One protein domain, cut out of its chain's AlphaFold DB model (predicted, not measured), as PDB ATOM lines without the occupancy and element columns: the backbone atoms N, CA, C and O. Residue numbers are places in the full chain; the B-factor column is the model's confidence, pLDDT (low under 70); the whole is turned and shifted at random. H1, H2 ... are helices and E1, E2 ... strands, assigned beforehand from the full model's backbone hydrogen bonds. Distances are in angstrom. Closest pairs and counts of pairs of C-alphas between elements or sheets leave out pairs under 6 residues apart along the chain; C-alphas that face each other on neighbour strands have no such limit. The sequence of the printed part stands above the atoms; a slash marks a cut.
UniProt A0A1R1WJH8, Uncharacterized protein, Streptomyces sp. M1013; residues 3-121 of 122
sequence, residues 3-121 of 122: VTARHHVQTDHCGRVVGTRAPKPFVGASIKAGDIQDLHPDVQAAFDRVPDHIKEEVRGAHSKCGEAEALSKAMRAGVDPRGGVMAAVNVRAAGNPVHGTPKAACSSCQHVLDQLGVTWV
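What this domain is: This is residues 3 to 121 of the 122 residues of an uncharacterized protein of Streptomyces sp. M1013 (UniProt A0A1R1WJH8). With little regular structure, four short helices and one strand, E1, form a small body, from which one long loop reaches out to Cys 14 and another to Gly 95. H4 packs on H1 and H2. The 119 printed residues, 39 in named elements, run H1, H2, H3, E1, H4: mostly helix, only just compact, close to loose, radius of gyration of the C-alphas 16.0 A, spans 53 by 37 by 22 A.

Where its parts are: From C-alpha 3 at (29.272, -30.050, 26.196), unnamed residues precede H1, residues 41 to 48. H2 is 52 to 57; H3, 66 to 76, 15.1 A; E1, 85 to 89, 14.0 A; H4, 107 to 115, ending at (33.396, -32.099, 40.358).

How they stand to each other: H1 touches H4, closest C-alphas Ala 46 and Val 112, 5.6 A. E1 pairs with no named strand; residues 3 to 4 pair antiparallel with 85 to 86. Every helix O i to N i+4 pair is within hydrogen-bond range.

The domain as a whole: The printed part has no cut. E1 to H4 is a long link. Twenty-five residues, among them 5 to 12, are under 70 in pLDDT.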
ATOM      1  N   VAL A   3      28.855 -28.838  25.466       69.44
ATOM      2  CA  VAL A   3      29.272 -30.050  26.196       69.44
ATOM      3  C   VAL A   3      28.831 -31.311  25.465       69.44
ATOM      4  O   VAL A   3      27.713 -31.395  24.963       69.44
ATOM      5  N   THR A   4      29.713 -32.302  25.407       70.50
ATOM      6  CA  THR A   4      29.440 -33.637  24.860       70.50
ATOM      7  C   THR A   4      29.720 -34.676  25.937       70.50
ATOM      8  O   THR A   4      30.782 -34.649  26.551       70.50
ATOM      9  N   ALA A   5      28.773 -35.577  26.188       63.78
ATOM     10  CA  ALA A   5      28.956 -36.684  27.125       63.78
ATOM     11  C   ALA A   5      29.733 -37.849  26.493       63.78
ATOM     12  O   ALA A   5      29.843 -37.931  25.270       63.78
ATOM     13  N   ARG A   6      30.251 -38.778  27.306       51.56
ATOM     14  CA  ARG A   6      30.737 -40.067  26.786       51.56
ATOM     15  C   ARG A   6      29.572 -40.998  26.464       51.56
ATOM     16  O   ARG A   6      28.547 -40.996  27.138       51.56
ATOM     17  N   HIS A   7      29.769 -41.839  25.452       50.50
ATOM     18  CA  HIS A   7      28.910 -42.986  25.164       50.50
ATOM     19  C   HIS A   7      28.844 -43.926  26.367       50.50
ATOM     20  O   HIS A   7      29.885 -44.374  26.848       50.50
ATOM     21  N   HIS A   8      27.640 -44.364  26.741       46.00
ATOM     22  CA  HIS A   8      27.501 -45.761  27.132       46.00
ATOM     23  C   HIS A   8      27.845 -46.583  25.890       46.00
ATOM     24  O   HIS A   8      27.154 -46.493  24.876       46.00
ATOM     25  N   VAL A   9      28.954 -47.322  25.928       53.56
ATOM     26  CA  VAL A   9      29.272 -48.291  24.877       53.56
ATOM     27  C   VAL A   9      28.136 -49.311  24.867       53.56
ATOM     28  O   VAL A   9      28.052 -50.168  25.743       53.56
ATOM     29  N   GLN A  10      27.227 -49.179  23.903       52.34
ATOM     30  CA  GLN A  10      26.150 -50.132  23.705       52.34
ATOM     31  C   GLN A  10      26.770 -51.357  23.029       52.34
ATOM     32  O   GLN A  10      27.143 -51.332  21.852       52.34
ATOM     33  N   THR A  11      26.984 -52.398  23.827       57.28
ATOM     34  CA  THR A  11      27.375 -53.716  23.336       57.28
ATOM     35  C   THR A  11      26.111 -54.511  23.056       57.28
ATOM     36  O   THR A  11      25.141 -54.437  23.812       57.28
ATOM     37  N   ASP A  12      26.080 -55.229  21.935       68.69
ATOM     38  CA  ASP A  12      25.049 -56.241  21.741       68.69
ATOM     39  C   ASP A  12      25.270 -57.427  22.694       68.69
ATOM     40  O   ASP A  12      26.279 -57.532  23.395       68.69
ATOM     41  N   HIS A  13      24.318 -58.357  22.696       73.12
ATOM     42  CA  HIS A  13      24.401 -59.609  23.448       73.12
ATOM     43  C   HIS A  13      25.685 -60.421  23.146       73.12
ATOM     44  O   HIS A  13      26.104 -61.233  23.968       73.12
ATOM     45  N   CYS A  14      26.342 -60.182  22.005       73.56
ATOM     46  CA  CYS A  14      27.569 -60.852  21.581       73.56
ATOM     47  C   CYS A  14      28.848 -60.066  21.953       73.56
ATOM     48  O   CYS A  14      29.954 -60.492  21.625       73.56
ATOM     49  N   GLY A  15      28.724 -58.922  22.637       65.12
ATOM     50  CA  GLY A  15      29.851 -58.074  23.033       65.12
ATOM     51  C   GLY A  15      30.400 -57.186  21.911       65.12
ATOM     52  O   GLY A  15      31.450 -56.565  22.081       65.12
ATOM     53  N   ARG A  16      29.719 -57.090  20.762       67.50
ATOM     54  CA  ARG A  16      30.116 -56.206  19.661       67.50
ATOM     55  C   ARG A  16      29.581 -54.797  19.911       67.50
ATOM     56  O   ARG A  16      28.419 -54.609  20.254       67.50
ATOM     57  N   VAL A  17      30.436 -53.793  19.714       62.09
ATOM     58  CA  VAL A  17      30.055 -52.376  19.803       62.09
ATOM     59  C   VAL A  17      29.101 -52.049  18.652       62.09
ATOM     60  O   VAL A  17      29.513 -52.041  17.490       62.09
ATOM     61  N   VAL A  18      27.829 -51.777  18.954       53.34
ATOM     62  CA  VAL A  18      26.817 -51.419  17.951       53.34
ATOM     63  C   VAL A  18      26.589 -49.909  17.997       53.34
ATOM     64  O   VAL A  18      25.776 -49.402  18.758       53.34
ATOM     65  N   GLY A  19      27.325 -49.180  17.154       52.06
ATOM     66  CA  GLY A  19      27.049 -47.776  16.830       52.06
ATOM     67  C   GLY A  19      27.790 -46.739  17.680       52.06
ATOM     68  O   GLY A  19      27.362 -46.351  18.760       52.06
ATOM     69  N   THR A  20      28.854 -46.162  17.123       48.81
ATOM     70  CA  THR A  20      29.537 -44.979  17.671       48.81
ATOM     71  C   THR A  20      28.955 -43.696  17.067       48.81
ATOM     72  O   THR A  20      29.629 -42.980  16.328       48.81
ATOM     73  N   ARG A  21      27.675 -43.381  17.309       52.44
ATOM     74  CA  ARG A  21      27.153 -42.053  16.922       52.44
ATOM     75  C   ARG A  21      27.635 -41.028  17.933       52.44
ATOM     76  O   ARG A  21      27.038 -40.971  18.998       52.44
ATOM     77  N   ALA A  22      28.698 -40.276  17.626       56.34
ATOM     78  CA  ALA A  22      29.190 -39.189  18.480       56.34
ATOM     79  C   ALA A  22      27.999 -38.371  19.024       56.34
ATOM     80  O   ALA A  22      27.099 -38.035  18.242       56.34
ATOM     81  N   PRO A  23      27.924 -38.114  20.343       61.03
ATOM     82  CA  PRO A  23      26.753 -37.474  20.910       61.03
ATOM     83  C   PRO A  23      26.674 -36.047  20.373       61.03
ATOM     84  O   PRO A  23      27.693 -35.368  20.224       61.03
ATOM     85  N   LYS A  24      25.460 -35.584  20.061       72.69
ATOM     86  CA  LYS A  24      25.271 -34.187  19.670       72.69
ATOM     87  C   LYS A  24      25.685 -33.290  20.845       72.69
ATOM     88  O   LYS A  24      25.256 -33.561  21.967       72.69
ATOM     89  N   PRO A  25      26.487 -32.239  20.612       80.31
ATOM     90  CA  PRO A  25      26.852 -31.305  21.666       80.31
ATOM     91  C   PRO A  25      25.621 -30.563  22.195       80.31
ATOM     92  O   PRO A  25      24.796 -30.073  21.421       80.31
ATOM     93  N   PHE A  26      25.533 -30.430  23.514       84.25
ATOM     94  CA  PHE A  26      24.568 -29.574  24.191       84.25
ATOM     95  C   PHE A  26      25.125 -28.163  24.274       84.25
ATOM     96  O   PHE A  26      26.186 -27.947  24.857       84.25
ATOM     97  N   VAL A  27      24.416 -27.202  23.684       84.06
ATOM     98  CA  VAL A  27      24.882 -25.817  23.573       84.06
ATOM     99  C   VAL A  27      24.212 -24.927  24.622       84.06
ATOM    100  O   VAL A  27      22.986 -24.925  24.773       84.06
ATOM    101  N   GLY A  28      25.028 -24.133  25.309       79.81
ATOM    102  CA  GLY A  28      24.617 -23.069  26.225       79.81
ATOM    103  C   GLY A  28      25.347 -21.760  25.925       79.81
ATOM    104  O   GLY A  28      26.394 -21.741  25.265       79.81
ATOM    105  N   ALA A  29      24.793 -20.651  26.390       79.38
ATOM    106  CA  ALA A  29      25.327 -19.310  26.238       79.38
ATOM    107  C   ALA A  29      25.277 -18.567  27.577       79.38
ATOM    108  O   ALA A  29      24.432 -18.813  28.430       79.38
ATOM    109  N   SER A  30      26.196 -17.622  27.776       74.62
ATOM    110  CA  SER A  30      26.057 -16.702  28.906       74.62
ATOM    111  C   SER A  30      24.835 -15.820  28.690       74.62
ATOM    112  O   SER A  30      24.820 -15.013  27.759       74.62
ATOM    113  N   ILE A  31      23.859 -15.900  29.587       61.69
ATOM    114  CA  ILE A  31      22.805 -14.893  29.682       61.69
ATOM    115  C   ILE A  31      23.350 -13.681  30.442       61.69
ATOM    116  O   ILE A  31      23.704 -13.758  31.615       61.69
ATOM    117  N   LYS A  32      23.476 -12.547  29.744       52.38
ATOM    118  CA  LYS A  32      23.904 -11.269  30.341       52.38
ATOM    119  C   LYS A  32      22.750 -10.436  30.921       52.38
ATOM    120  O   LYS A  32      22.995  -9.317  31.355       52.38
ATOM    121  N   ALA A  33      21.529 -10.960  30.957       37.91
ATOM    122  CA  ALA A  33      20.366 -10.314  31.560       37.91
ATOM    123  C   ALA A  33      19.297 -11.377  31.881       37.91
ATOM    124  O   ALA A  33      19.003 -12.194  31.010       37.91
ATOM    125  N   GLY A  34      18.736 -11.367  33.095       41.66
ATOM    126  CA  GLY A  34      17.608 -12.218  33.507       41.66
ATOM    127  C   GLY A  34      17.870 -12.987  34.806       41.66
ATOM    128  O   GLY A  34      18.760 -13.829  34.860       41.66
ATOM    129  N   ASP A  35      17.090 -12.687  35.845       48.28
ATOM    130  CA  ASP A  35      17.360 -13.015  37.255       48.28
ATOM    131  C   ASP A  35      17.066 -14.454  37.714       48.28
ATOM    132  O   ASP A  35      17.055 -14.709  38.914       48.28
ATOM    133  N   ILE A  36      16.871 -15.433  36.831       48.38
ATOM    134  CA  ILE A  36      16.692 -16.831  37.262       48.38
ATOM    135  C   ILE A  36      17.448 -17.756  36.309       48.38
ATOM    136  O   ILE A  36      17.035 -17.984  35.173       48.38
ATOM    137  N   GLN A  37      18.568 -18.300  36.782       61.78
ATOM    138  CA  GLN A  37      19.167 -19.491  36.186       61.78
ATOM    139  C   GLN A  37      18.378 -20.690  36.723       61.78
ATOM    140  O   GLN A  37      18.593 -21.117  37.854       61.78
ATOM    141  N   ASP A  38      17.435 -21.208  35.936       79.62
ATOM    142  CA  ASP A  38      16.762 -22.482  36.218       79.62
ATOM    143  C   ASP A  38      17.747 -23.635  35.937       79.62
ATOM    144  O   ASP A  38      17.681 -24.327  34.916       79.62
ATOM    145  N   LEU A  39      18.754 -23.771  36.804       90.12
ATOM    146  CA  LEU A  39      19.765 -24.814  36.688       90.12
ATOM    147  C   LEU A  39      19.146 -26.175  36.997       90.12
ATOM    148  O   LEU A  39      18.190 -26.306  37.758       90.12
ATOM    149  N   HIS A  40      19.692 -27.226  36.392       93.44
ATOM    150  CA  HIS A  40      19.393 -28.575  36.861       93.44
ATOM    151  C   HIS A  40      19.844 -28.711  38.334       93.44
ATOM    152  O   HIS A  40      20.927 -28.212  38.649       93.44
ATOM    153  N   PRO A  41      19.087 -29.384  39.226       94.44
ATOM    154  CA  PRO A  41      19.421 -29.464  40.652       94.44
ATOM    155  C   PRO A  41      20.856 -29.927  40.938       94.44
ATOM    156  O   PRO A  41      21.541 -29.331  41.763       94.44
ATOM    157  N   ASP A  42      21.359 -30.916  40.194       94.44
ATOM    158  CA  ASP A  42      22.742 -31.389  40.363       94.44
ATOM    159  C   ASP A  42      23.789 -30.361  39.910       94.44
ATOM    160  O   ASP A  42      24.878 -30.285  40.481       94.44
ATOM    161  N   VAL A  43      23.461 -29.539  38.906       94.44
ATOM    162  CA  VAL A  43      24.328 -28.438  38.458       94.44
ATOM    163  C   VAL A  43      24.326 -27.328  39.501       94.44
ATOM    164  O   VAL A  43      25.398 -26.847  39.861       94.44
ATOM    165  N   GLN A  44      23.153 -26.969  40.029       95.19
ATOM    166  CA  GLN A  44      23.028 -26.009  41.127       95.19
ATOM    167  C   GLN A  44      23.861 -26.463  42.330       95.19
ATOM    168  O   GLN A  44      24.742 -25.732  42.771       95.19
ATOM    169  N   ALA A  45      23.691 -27.713  42.764       95.88
ATOM    170  CA  ALA A  45      24.440 -28.273  43.882       95.88
ATOM    171  C   ALA A  45      25.962 -28.268  43.643       95.88
ATOM    172  O   ALA A  45      26.738 -28.098  44.584       95.88
ATOM    173  N   ALA A  46      26.418 -28.452  42.399       96.44
ATOM    174  CA  ALA A  46      27.836 -28.348  42.062       96.44
ATOM    175  C   ALA A  46      28.368 -26.909  42.144       96.44
ATOM    176  O   ALA A  46      29.493 -26.709  42.615       96.44
ATOM    177  N   PHE A  47      27.579 -25.913  41.731       95.88
ATOM    178  CA  PHE A  47      27.930 -24.500  41.902       95.88
ATOM    179  C   PHE A  47      27.905 -24.073  43.374       95.88
ATOM    180  O   PHE A  47      28.810 -23.362  43.806       95.88
ATOM    181  N   ASP A  48      26.956 -24.569  44.168       95.81
ATOM    182  CA  ASP A  48      26.854 -24.244  45.597       95.81
ATOM    183  C   ASP A  48      28.106 -24.681  46.377       95.81
ATOM    184  O   ASP A  48      28.567 -23.966  47.271       95.81
ATOM    185  N   ARG A  49      28.713 -25.811  45.983       97.69
ATOM    186  CA  ARG A  49      29.961 -26.349  46.557       97.69
ATOM    187  C   ARG A  49      31.233 -25.608  46.137       97.69
ATOM    188  O   ARG A  49      32.308 -25.948  46.627       97.69
ATOM    189  N   VAL A  50      31.158 -24.634  45.230       97.19
ATOM    190  CA  VAL A  50      32.330 -23.822  44.873       97.19
ATOM    191  C   VAL A  50      32.771 -23.017  46.109       97.19
ATOM    192  O   VAL A  50      31.929 -22.372  46.733       97.19
ATOM    193  N   PRO A  51      34.061 -23.025  46.486       97.88
ATOM    194  CA  PRO A  51      34.562 -22.217  47.594       97.88
ATOM    195  C   PRO A  51      34.300 -20.719  47.400       97.88
ATOM    196  O   PRO A  51      34.441 -20.198  46.292       97.88
ATOM    197  N   ASP A  52      33.987 -20.006  48.483       96.88
ATOM    198  CA  ASP A  52      33.588 -18.594  48.402       96.88
ATOM    199  C   ASP A  52      34.681 -17.693  47.814       96.88
ATOM    200  O   ASP A  52      34.376 -16.841  46.985       96.88
ATOM    201  N   HIS A  53      35.960 -17.964  48.096       97.19
ATOM    202  CA  HIS A  53      37.071 -17.220  47.486       97.19
ATOM    203  C   HIS A  53      37.096 -17.324  45.945       97.19
ATOM    204  O   HIS A  53      37.470 -16.370  45.267       97.19
ATOM    205  N   ILE A  54      36.647 -18.451  45.374       97.06
ATOM    206  CA  ILE A  54      36.511 -18.626  43.918       97.06
ATOM    207  C   ILE A  54      35.274 -17.880  43.406       97.06
ATOM    208  O   ILE A  54      35.314 -17.261  42.342       97.06
ATOM    209  N   LYS A  55      34.163 -17.914  44.157       94.31
ATOM    210  CA  LYS A  55      32.948 -17.147  43.823       94.31
ATOM    211  C   LYS A  55      33.248 -15.644  43.774       94.31
ATOM    212  O   LYS A  55      32.810 -14.959  42.851       94.31
ATOM    213  N   GLU A  56      34.027 -15.147  44.730       94.00
ATOM    214  CA  GLU A  56      34.471 -13.753  44.813       94.00
ATOM    215  C   GLU A  56      35.384 -13.361  43.643       94.00
ATOM    216  O   GLU A  56      35.194 -12.293  43.051       94.00
ATOM    217  N   GLU A  57      36.317 -14.237  43.250       94.56
ATOM    218  CA  GLU A  57      37.223 -14.028  42.112       94.56
ATOM    219  C   GLU A  57      36.454 -13.791  40.802       94.56
ATOM    220  O   GLU A  57      36.728 -12.837  40.065       94.56
ATOM    221  N   VAL A  58      35.438 -14.619  40.532       89.94
ATOM    222  CA  VAL A  58      34.598 -14.490  39.328       89.94
ATOM    223  C   VAL A  58      33.488 -13.443  39.472       89.94
ATOM    224  O   VAL A  58      32.758 -13.172  38.511       89.94
ATOM    225  N   ARG A  59      33.368 -12.816  40.650       88.75
ATOM    226  CA  ARG A  59      32.368 -11.795  40.988       88.75
ATOM    227  C   ARG A  59      30.950 -12.282  40.647       88.75
ATOM    228  O   ARG A  59      30.628 -13.465  40.716       88.75
ATOM    229  N   GLY A  60      30.081 -11.375  40.204       84.94
ATOM    230  CA  GLY A  60      28.697 -11.685  39.840       84.94
ATOM    231  C   GLY A  60      28.505 -12.626  38.640       84.94
ATOM    232  O   GLY A  60      27.364 -12.743  38.193       84.94
ATOM    233  N   ALA A  61      29.565 -13.243  38.096       87.62
ATOM    234  CA  ALA A  61      29.497 -14.213  37.002       87.62
ATOM    235  C   ALA A  61      29.370 -15.674  37.467       87.62
ATOM    236  O   ALA A  61      29.074 -16.529  36.628       87.62
ATOM    237  N   HIS A  62      29.578 -15.967  38.759       92.31
ATOM    238  CA  HIS A  62      29.338 -17.296  39.331       92.31
ATOM    239  C   HIS A  62      27.961 -17.822  38.890       92.31
ATOM    240  O   HIS A  62      26.996 -17.061  38.912       92.31
ATOM    241  N   SER A  63      27.920 -19.073  38.410       90.06
ATOM    242  CA  SER A  63      26.752 -19.777  37.845       90.06
ATOM    243  C   SER A  63      26.046 -19.146  36.625       90.06
ATOM    244  O   SER A  63      25.040 -19.676  36.163       90.06
ATOM    245  N   LYS A  64      26.584 -18.068  36.029       88.56
ATOM    246  CA  LYS A  64      25.969 -17.363  34.876       88.56
ATOM    247  C   LYS A  64      26.670 -17.590  33.535       88.56
ATOM    248  O   LYS A  64      26.339 -16.972  32.514       88.56
ATOM    249  N   CYS A  65      27.699 -18.425  33.529       89.38
ATOM    250  CA  CYS A  65      28.410 -18.786  32.313       89.38
ATOM    251  C   CYS A  65      27.593 -19.812  31.502       89.38
ATOM    252  O   CYS A  65      26.793 -20.559  32.063       89.38
ATOM    253  N   GLY A  66      27.763 -19.853  30.178       88.88
ATOM    254  CA  GLY A  66      26.995 -20.777  29.329       88.88
ATOM    255  C   GLY A  66      27.308 -22.257  29.567       88.88
ATOM    256  O   GLY A  66      26.572 -23.120  29.105       88.88
ATOM    257  N   GLU A  67      28.376 -22.555  30.300       91.38
ATOM    258  CA  GLU A  67      28.744 -23.860  30.839       91.38
ATOM    259  C   GLU A  67      27.650 -24.389  31.777       91.38
ATOM    260  O   GLU A  67      27.241 -25.541  31.651       91.38
ATOM    261  N   ALA A  68      27.106 -23.533  32.653       92.06
ATOM    262  CA  ALA A  68      26.028 -23.891  33.577       92.06
ATOM    263  C   ALA A  68      24.742 -24.283  32.829       92.06
ATOM    264  O   ALA A  68      24.106 -25.294  33.138       92.06
ATOM    265  N   GLU A  69      24.397 -23.516  31.790       90.44
ATOM    266  CA  GLU A  69      23.246 -23.797  30.929       90.44
ATOM    267  C   GLU A  69      23.459 -25.079  30.108       90.44
ATOM    268  O   GLU A  69      22.559 -25.913  30.014       90.44
ATOM    269  N   ALA A  70      24.650 -25.266  29.531       90.94
ATOM    270  CA  ALA A  70      24.975 -26.441  28.726       90.94
ATOM    271  C   ALA A  70      24.890 -27.738  29.553       90.94
ATOM    272  O   ALA A  70      24.268 -28.704  29.108       90.94
ATOM    273  N   LEU A  71      25.444 -27.738  30.772       92.62
ATOM    274  CA  LEU A  71      25.330 -28.856  31.716       92.62
ATOM    275  C   LEU A  71      23.875 -29.114  32.104       92.62
ATOM    276  O   LEU A  71      23.423 -30.256  32.075       92.62
ATOM    277  N   SER A  72      23.125 -28.054  32.414       92.38
ATOM    278  CA  SER A  72      21.721 -28.182  32.807       92.38
ATOM    279  C   SER A  72      20.868 -28.770  31.685       92.38
ATOM    280  O   SER A  72      20.051 -29.651  31.937       92.38
ATOM    281  N   LYS A  73      21.085 -28.344  30.433       89.75
ATOM    282  CA  LYS A  73      20.416 -28.916  29.256       89.75
ATOM    283  C   LYS A  73      20.768 -30.386  29.044       89.75
ATOM    284  O   LYS A  73      19.869 -31.168  28.752       89.75
ATOM    285  N   ALA A  74      22.040 -30.754  29.196       89.38
ATOM    286  CA  ALA A  74      22.474 -32.145  29.080       89.38
ATOM    287  C   ALA A  74      21.786 -33.028  30.134       89.38
ATOM    288  O   ALA A  74      21.126 -34.004  29.784       89.38
ATOM    289  N   MET A  75      21.845 -32.629  31.407       91.12
ATOM    290  CA  MET A  75      21.246 -33.395  32.504       91.12
ATOM    291  C   MET A  75      19.716 -33.471  32.404       91.12
ATOM    292  O   MET A  75      19.146 -34.544  32.576       91.12
ATOM    293  N   ARG A  76      19.035 -32.380  32.018       89.75
ATOM    294  CA  ARG A  76      17.581 -32.397  31.751       89.75
ATOM    295  C   ARG A  76      17.196 -33.327  30.602       89.75
ATOM    296  O   ARG A  76      16.102 -33.879  30.610       89.75
ATOM    297  N   ALA A  77      18.081 -33.512  29.626       85.94
ATOM    298  CA  ALA A  77      17.893 -34.473  28.544       85.94
ATOM    299  C   ALA A  77      18.209 -35.926  28.958       85.94
ATOM    300  O   ALA A  77      18.224 -36.807  28.100       85.94
ATOM    301  N   GLY A  78      18.475 -36.185  30.245       87.50
ATOM    302  CA  GLY A  78      18.832 -37.505  30.767       87.50
ATOM    303  C   GLY A  78      20.261 -37.933  30.430       87.50
ATOM    304  O   GLY A  78      20.584 -39.115  30.525       87.50
ATOM    305  N   VAL A  79      21.115 -36.996  30.006       86.38
ATOM    306  CA  VAL A  79      22.512 -37.277  29.676       86.38
ATOM    307  C   VAL A  79      23.397 -37.016  30.885       86.38
ATOM    308  O   VAL A  79      23.418 -35.913  31.430       86.38
ATOM    309  N   ASP A  80      24.182 -38.024  31.253       87.00
ATOM    310  CA  ASP A  80      25.238 -37.901  32.250       87.00
ATOM    311  C   ASP A  80      26.471 -37.215  31.631       87.00
ATOM    312  O   ASP A  80      27.083 -37.772  30.715       87.00
ATOM    313  N   PRO A  81      26.863 -36.010  32.083       88.19
ATOM    314  CA  PRO A  81      28.009 -35.312  31.513       88.19
ATOM    315  C   PRO A  81      29.357 -35.911  31.942       88.19
ATOM    316  O   PRO A  81      30.377 -35.554  31.348       88.19
ATOM    317  N   ARG A  82      29.397 -36.804  32.942       87.56
ATOM    318  CA  ARG A  82      30.648 -37.331  33.507       87.56
ATOM    319  C   ARG A  82      31.513 -38.032  32.461       87.56
ATOM    320  O   ARG A  82      31.043 -38.811  31.633       87.56
ATOM    321  N   GLY A  83      32.812 -37.735  32.486       82.69
ATOM    322  CA  GLY A  83      33.790 -38.212  31.507       82.69
ATOM    323  C   GLY A  83      33.706 -37.525  30.139       82.69
ATOM    324  O   GLY A  83      34.544 -37.807  29.279       82.69
ATOM    325  N   GLY A  84      32.722 -36.650  29.918       87.12
ATOM    326  CA  GLY A  84      32.542 -35.887  28.689       87.12
ATOM    327  C   GLY A  84      33.606 -34.814  28.462       87.12
ATOM    328  O   GLY A  84      34.487 -34.596  29.296       87.12
ATOM    329  N   VAL A  85      33.501 -34.118  27.330       91.19
ATOM    330  CA  VAL A  85      34.329 -32.946  27.013       91.19
ATOM    331  C   VAL A  85      33.470 -31.699  26.823       91.19
ATOM    332  O   VAL A  85      32.353 -31.777  26.302       91.19
ATOM    333  N   MET A  86      33.991 -30.542  27.226       92.50
ATOM    334  CA  MET A  86      33.347 -29.241  27.062       92.50
ATOM    335  C   MET A  86      34.306 -28.226  26.446       92.50
ATOM    336  O   MET A  86      35.473 -28.175  26.817       92.50
ATOM    337  N   ALA A  87      33.785 -27.395  25.544       92.38
ATOM    338  CA  ALA A  87      34.500 -26.273  24.949       92.38
ATOM    339  C   ALA A  87      33.652 -24.997  24.983       92.38
ATOM    340  O   ALA A  87      32.414 -25.029  24.902       92.38
ATOM    341  N   ALA A  88      34.312 -23.842  25.024       90.56
ATOM    342  CA  ALA A  88      33.650 -22.553  24.896       90.56
ATOM    343  C   ALA A  88      34.349 -21.640  23.901       90.56
ATOM    344  O   ALA A  88      35.561 -21.669  23.718       90.56
ATOM    345  N   VAL A  89      33.540 -20.766  23.309       91.12
ATOM    346  CA  VAL A  89      34.005 -19.667  22.474       91.12
ATOM    347  C   VAL A  89      33.453 -18.351  22.995       91.12
ATOM    348  O   VAL A  89      32.411 -18.301  23.659       91.12
ATOM    349  N   ASN A  90      34.142 -17.265  22.680       88.50
ATOM    350  CA  ASN A  90      33.675 -15.919  22.948       88.50
ATOM    351  C   ASN A  90      32.469 -15.581  22.058       88.50
ATOM    352  O   ASN A  90      32.583 -15.508  20.837       88.50
ATOM    353  N   VAL A  91      31.318 -15.304  22.674       85.50
ATOM    354  CA  VAL A  91      30.129 -14.787  21.979       85.50
ATOM    355  C   VAL A  91      30.098 -13.265  22.127       85.50
ATOM    356  O   VAL A  91      29.977 -12.738  23.234       85.50
ATOM    357  N   ARG A  92      30.261 -12.553  21.011       84.88
ATOM    358  CA  ARG A  92      30.301 -11.079  20.920       84.88
ATOM    359  C   ARG A  92      29.378 -10.573  19.809       84.88
ATOM    360  O   ARG A  92      28.874 -11.373  19.030       84.88
ATOM    361  N   ALA A  93      29.164  -9.262  19.727       87.00
ATOM    362  CA  ALA A  93      28.453  -8.668  18.595       87.00
ATOM    363  C   ALA A  93      29.133  -9.027  17.259       87.00
ATOM    364  O   ALA A  93      30.344  -9.268  17.220       87.00
ATOM    365  N   ALA A  94      28.350  -9.060  16.180       86.06
ATOM    366  CA  ALA A  94      28.862  -9.314  14.837       86.06
ATOM    367  C   ALA A  94      29.973  -8.312  14.472       86.06
ATOM    368  O   ALA A  94      29.908  -7.140  14.839       86.06
ATOM    369  N   GLY A  95      31.013  -8.791  13.784       90.00
ATOM    370  CA  GLY A  95      32.183  -7.987  13.412       90.00
ATOM    371  C   GLY A  95      33.218  -7.793  14.527       90.00
ATOM    372  O   GLY A  95      34.294  -7.262  14.264       90.00
ATOM    373  N   ASN A  96      32.955  -8.244  15.759       92.50
ATOM    374  CA  ASN A  96      33.984  -8.246  16.794       92.50
ATOM    375  C   ASN A  96      35.035  -9.338  16.494       92.50
ATOM    376  O   ASN A  96      34.657 -10.506  16.383       92.50
ATOM    377  N   PRO A  97      36.338  -9.008  16.437       92.50
ATOM    378  CA  PRO A  97      37.384  -9.954  16.031       92.50
ATOM    379  C   PRO A  97      37.597 -11.105  17.022       92.50
ATOM    380  O   PRO A  97      38.172 -12.128  16.670       92.50
ATOM    381  N   VAL A  98      37.133 -10.956  18.264       90.38
ATOM    382  CA  VAL A  98      37.225 -11.993  19.298       90.38
ATOM    383  C   VAL A  98      36.008 -12.925  19.247       90.38
ATOM    384  O   VAL A  98      36.013 -13.965  19.901       90.38
ATOM    385  N   HIS A  99      34.960 -12.612  18.477       90.94
ATOM    386  CA  HIS A  99      33.824 -13.520  18.299       90.94
ATOM    387  C   HIS A  99      34.286 -14.872  17.729       90.94
ATOM    388  O   HIS A  99      35.059 -14.920  16.781       90.94
ATOM    389  N   GLY A 100      33.801 -15.975  18.301       89.19
ATOM    390  CA  GLY A 100      34.108 -17.332  17.838       89.19
ATOM    391  C   GLY A 100      35.483 -17.860  18.258       89.19
ATOM    392  O   GLY A 100      35.748 -19.045  18.078       89.19
ATOM    393  N   THR A 101      36.336 -17.032  18.865       92.56
ATOM    394  CA  THR A 101      37.635 -17.484  19.392       92.56
ATOM    395  C   THR A 101      37.460 -18.364  20.634       92.56
ATOM    396  O   THR A 101      36.528 -18.107  21.408       92.56
ATOM    397  N   PRO A 102      38.344 -19.356  20.871       91.56
ATOM    398  CA  PRO A 102      38.333 -20.151  22.092       91.56
ATOM    399  C   PRO A 102      38.341 -19.279  23.345       91.56
ATOM    400  O   PRO A 102      38.983 -18.228  23.413       91.56
ATOM    401  N   LYS A 103      37.593 -19.719  24.348       90.00
ATOM    402  CA  LYS A 103      37.513 -19.082  25.656       90.00
ATOM    403  C   LYS A 103      37.932 -20.110  26.694       90.00
ATOM    404  O   LYS A 103      37.508 -21.249  26.594       90.00
ATOM    405  N   ALA A 104      38.722 -19.709  27.683       92.44
ATOM    406  CA  ALA A 104      39.000 -20.541  28.851       92.44
ATOM    407  C   ALA A 104      37.803 -20.543  29.819       92.44
ATOM    408  O   ALA A 104      37.095 -19.533  29.939       92.44
ATOM    409  N   ALA A 105      37.602 -21.656  30.525       92.62
ATOM    410  CA  ALA A 105      36.650 -21.722  31.626       92.62
ATOM    411  C   ALA A 105      37.068 -20.734  32.728       92.62
ATOM    412  O   ALA A 105      38.252 -20.594  33.032       92.62
ATOM    413  N   CYS A 106      36.107 -20.033  33.338       93.88
ATOM    414  CA  CYS A 106      36.407 -19.280  34.559       93.88
ATOM    415  C   CYS A 106      36.651 -20.249  35.726       93.88
ATOM    416  O   CYS A 106      36.151 -21.376  35.698       93.88
ATOM    417  N   SER A 107      37.357 -19.808  36.771       96.69
ATOM    418  CA  SER A 107      37.730 -20.659  37.914       96.69
ATOM    419  C   SER A 107      36.523 -21.344  38.569       96.69
ATOM    420  O   SER A 107      36.563 -22.539  38.856       96.69
ATOM    421  N   SER A 108      35.394 -20.642  38.695       96.44
ATOM    422  CA  SER A 108      34.152 -21.242  39.193       96.44
ATOM    423  C   SER A 108      33.577 -22.331  38.281       96.44
ATOM    424  O   SER A 108      33.034 -23.305  38.798       96.44
ATOM    425  N   CYS A 109      33.628 -22.167  36.956       95.50
ATOM    426  CA  CYS A 109      33.155 -23.205  36.039       95.50
ATOM    427  C   CYS A 109      34.119 -24.384  36.035       95.50
ATOM    428  O   CYS A 109      33.659 -25.516  36.099       95.50
ATOM    429  N   GLN A 110      35.429 -24.127  36.044       97.12
ATOM    430  CA  GLN A 110      36.442 -25.174  36.130       97.12
ATOM    431  C   GLN A 110      36.212 -26.063  37.357       97.12
ATOM    432  O   GLN A 110      36.104 -27.274  37.216       97.12
ATOM    433  N   HIS A 111      35.973 -25.465  38.528       97.62
ATOM    434  CA  HIS A 111      35.677 -26.214  39.752       97.62
ATOM    435  C   HIS A 111      34.416 -27.097  39.640       97.62
ATOM    436  O   HIS A 111      34.336 -28.166  40.243       97.62
ATOM    437  N   VAL A 112      33.396 -26.675  38.885       96.88
ATOM    438  CA  VAL A 112      32.202 -27.501  38.620       96.88
ATOM    439  C   VAL A 112      32.505 -28.622  37.630       96.88
ATOM    440  O   VAL A 112      32.051 -29.746  37.829       96.88
ATOM    441  N   LEU A 113      33.280 -28.342  36.583       96.31
ATOM    442  CA  LEU A 113      33.696 -29.356  35.615       96.31
ATOM    443  C   LEU A 113      34.529 -30.449  36.285       96.31
ATOM    444  O   LEU A 113      34.278 -31.624  36.031       96.31
ATOM    445  N   ASP A 114      35.420 -30.078  37.201       96.69
ATOM    446  CA  ASP A 114      36.234 -31.018  37.973       96.69
ATOM    447  C   ASP A 114      35.356 -31.914  38.863       96.69
ATOM    448  O   ASP A 114      35.501 -33.137  38.848       96.69
ATOM    449  N   GLN A 115      34.374 -31.334  39.567       96.19
ATOM    450  CA  GLN A 115      33.396 -32.099  40.358       96.19
ATOM    451  C   GLN A 115      32.591 -33.094  39.513       96.19
ATOM    452  O   GLN A 115      32.253 -34.180  39.981       96.19
ATOM    453  N   LEU A 116      32.253 -32.711  38.280       93.69
ATOM    454  CA  LEU A 116      31.480 -33.527  37.349       93.69
ATOM    455  C   LEU A 116      32.370 -34.393  36.445       93.69
ATOM    456  O   LEU A 116      31.849 -35.051  35.552       93.69
ATOM    457  N   GLY A 117      33.693 -34.402  36.624       94.00
ATOM    458  CA  GLY A 117      34.613 -35.161  35.773       94.00
ATOM    459  C   GLY A 117      34.498 -34.832  34.277       94.00
ATOM    460  O   GLY A 117      34.649 -35.725  33.443       94.00
ATOM    461  N   VAL A 118      34.176 -33.584  33.931       93.75
ATOM    462  CA  VAL A 118      34.088 -33.096  32.547       93.75
ATOM    463  C   VAL A 118      35.430 -32.493  32.154       93.75
ATOM    464  O   VAL A 118      35.941 -31.597  32.815       93.75
ATOM    465  N   THR A 119      36.002 -32.956  31.046       93.88
ATOM    466  CA  THR A 119      37.282 -32.443  30.546       93.88
ATOM    467  C   THR A 119      37.064 -31.168  29.738       93.88
ATOM    468  O   THR A 119      36.310 -31.158  28.766       93.88
ATOM    469  N   TRP A 120      37.748 -30.088  30.101       91.94
ATOM    470  CA  TRP A 120      37.765 -28.882  29.281       91.94
ATOM    471  C   TRP A 120      38.715 -29.039  28.091       91.94
ATOM    472  O   TRP A 120      39.846 -29.495  28.260       91.94
ATOM    473  N   VAL A 121      38.276 -28.634  26.901       87.38
ATOM    474  CA  VAL A 121      39.106 -28.582  25.692       87.38
ATOM    475  C   VAL A 121      39.046 -27.173  25.094       87.38
ATOM    476  O   VAL A 121      37.966 -26.591  24.967       87.38
TER     477      VAL A 121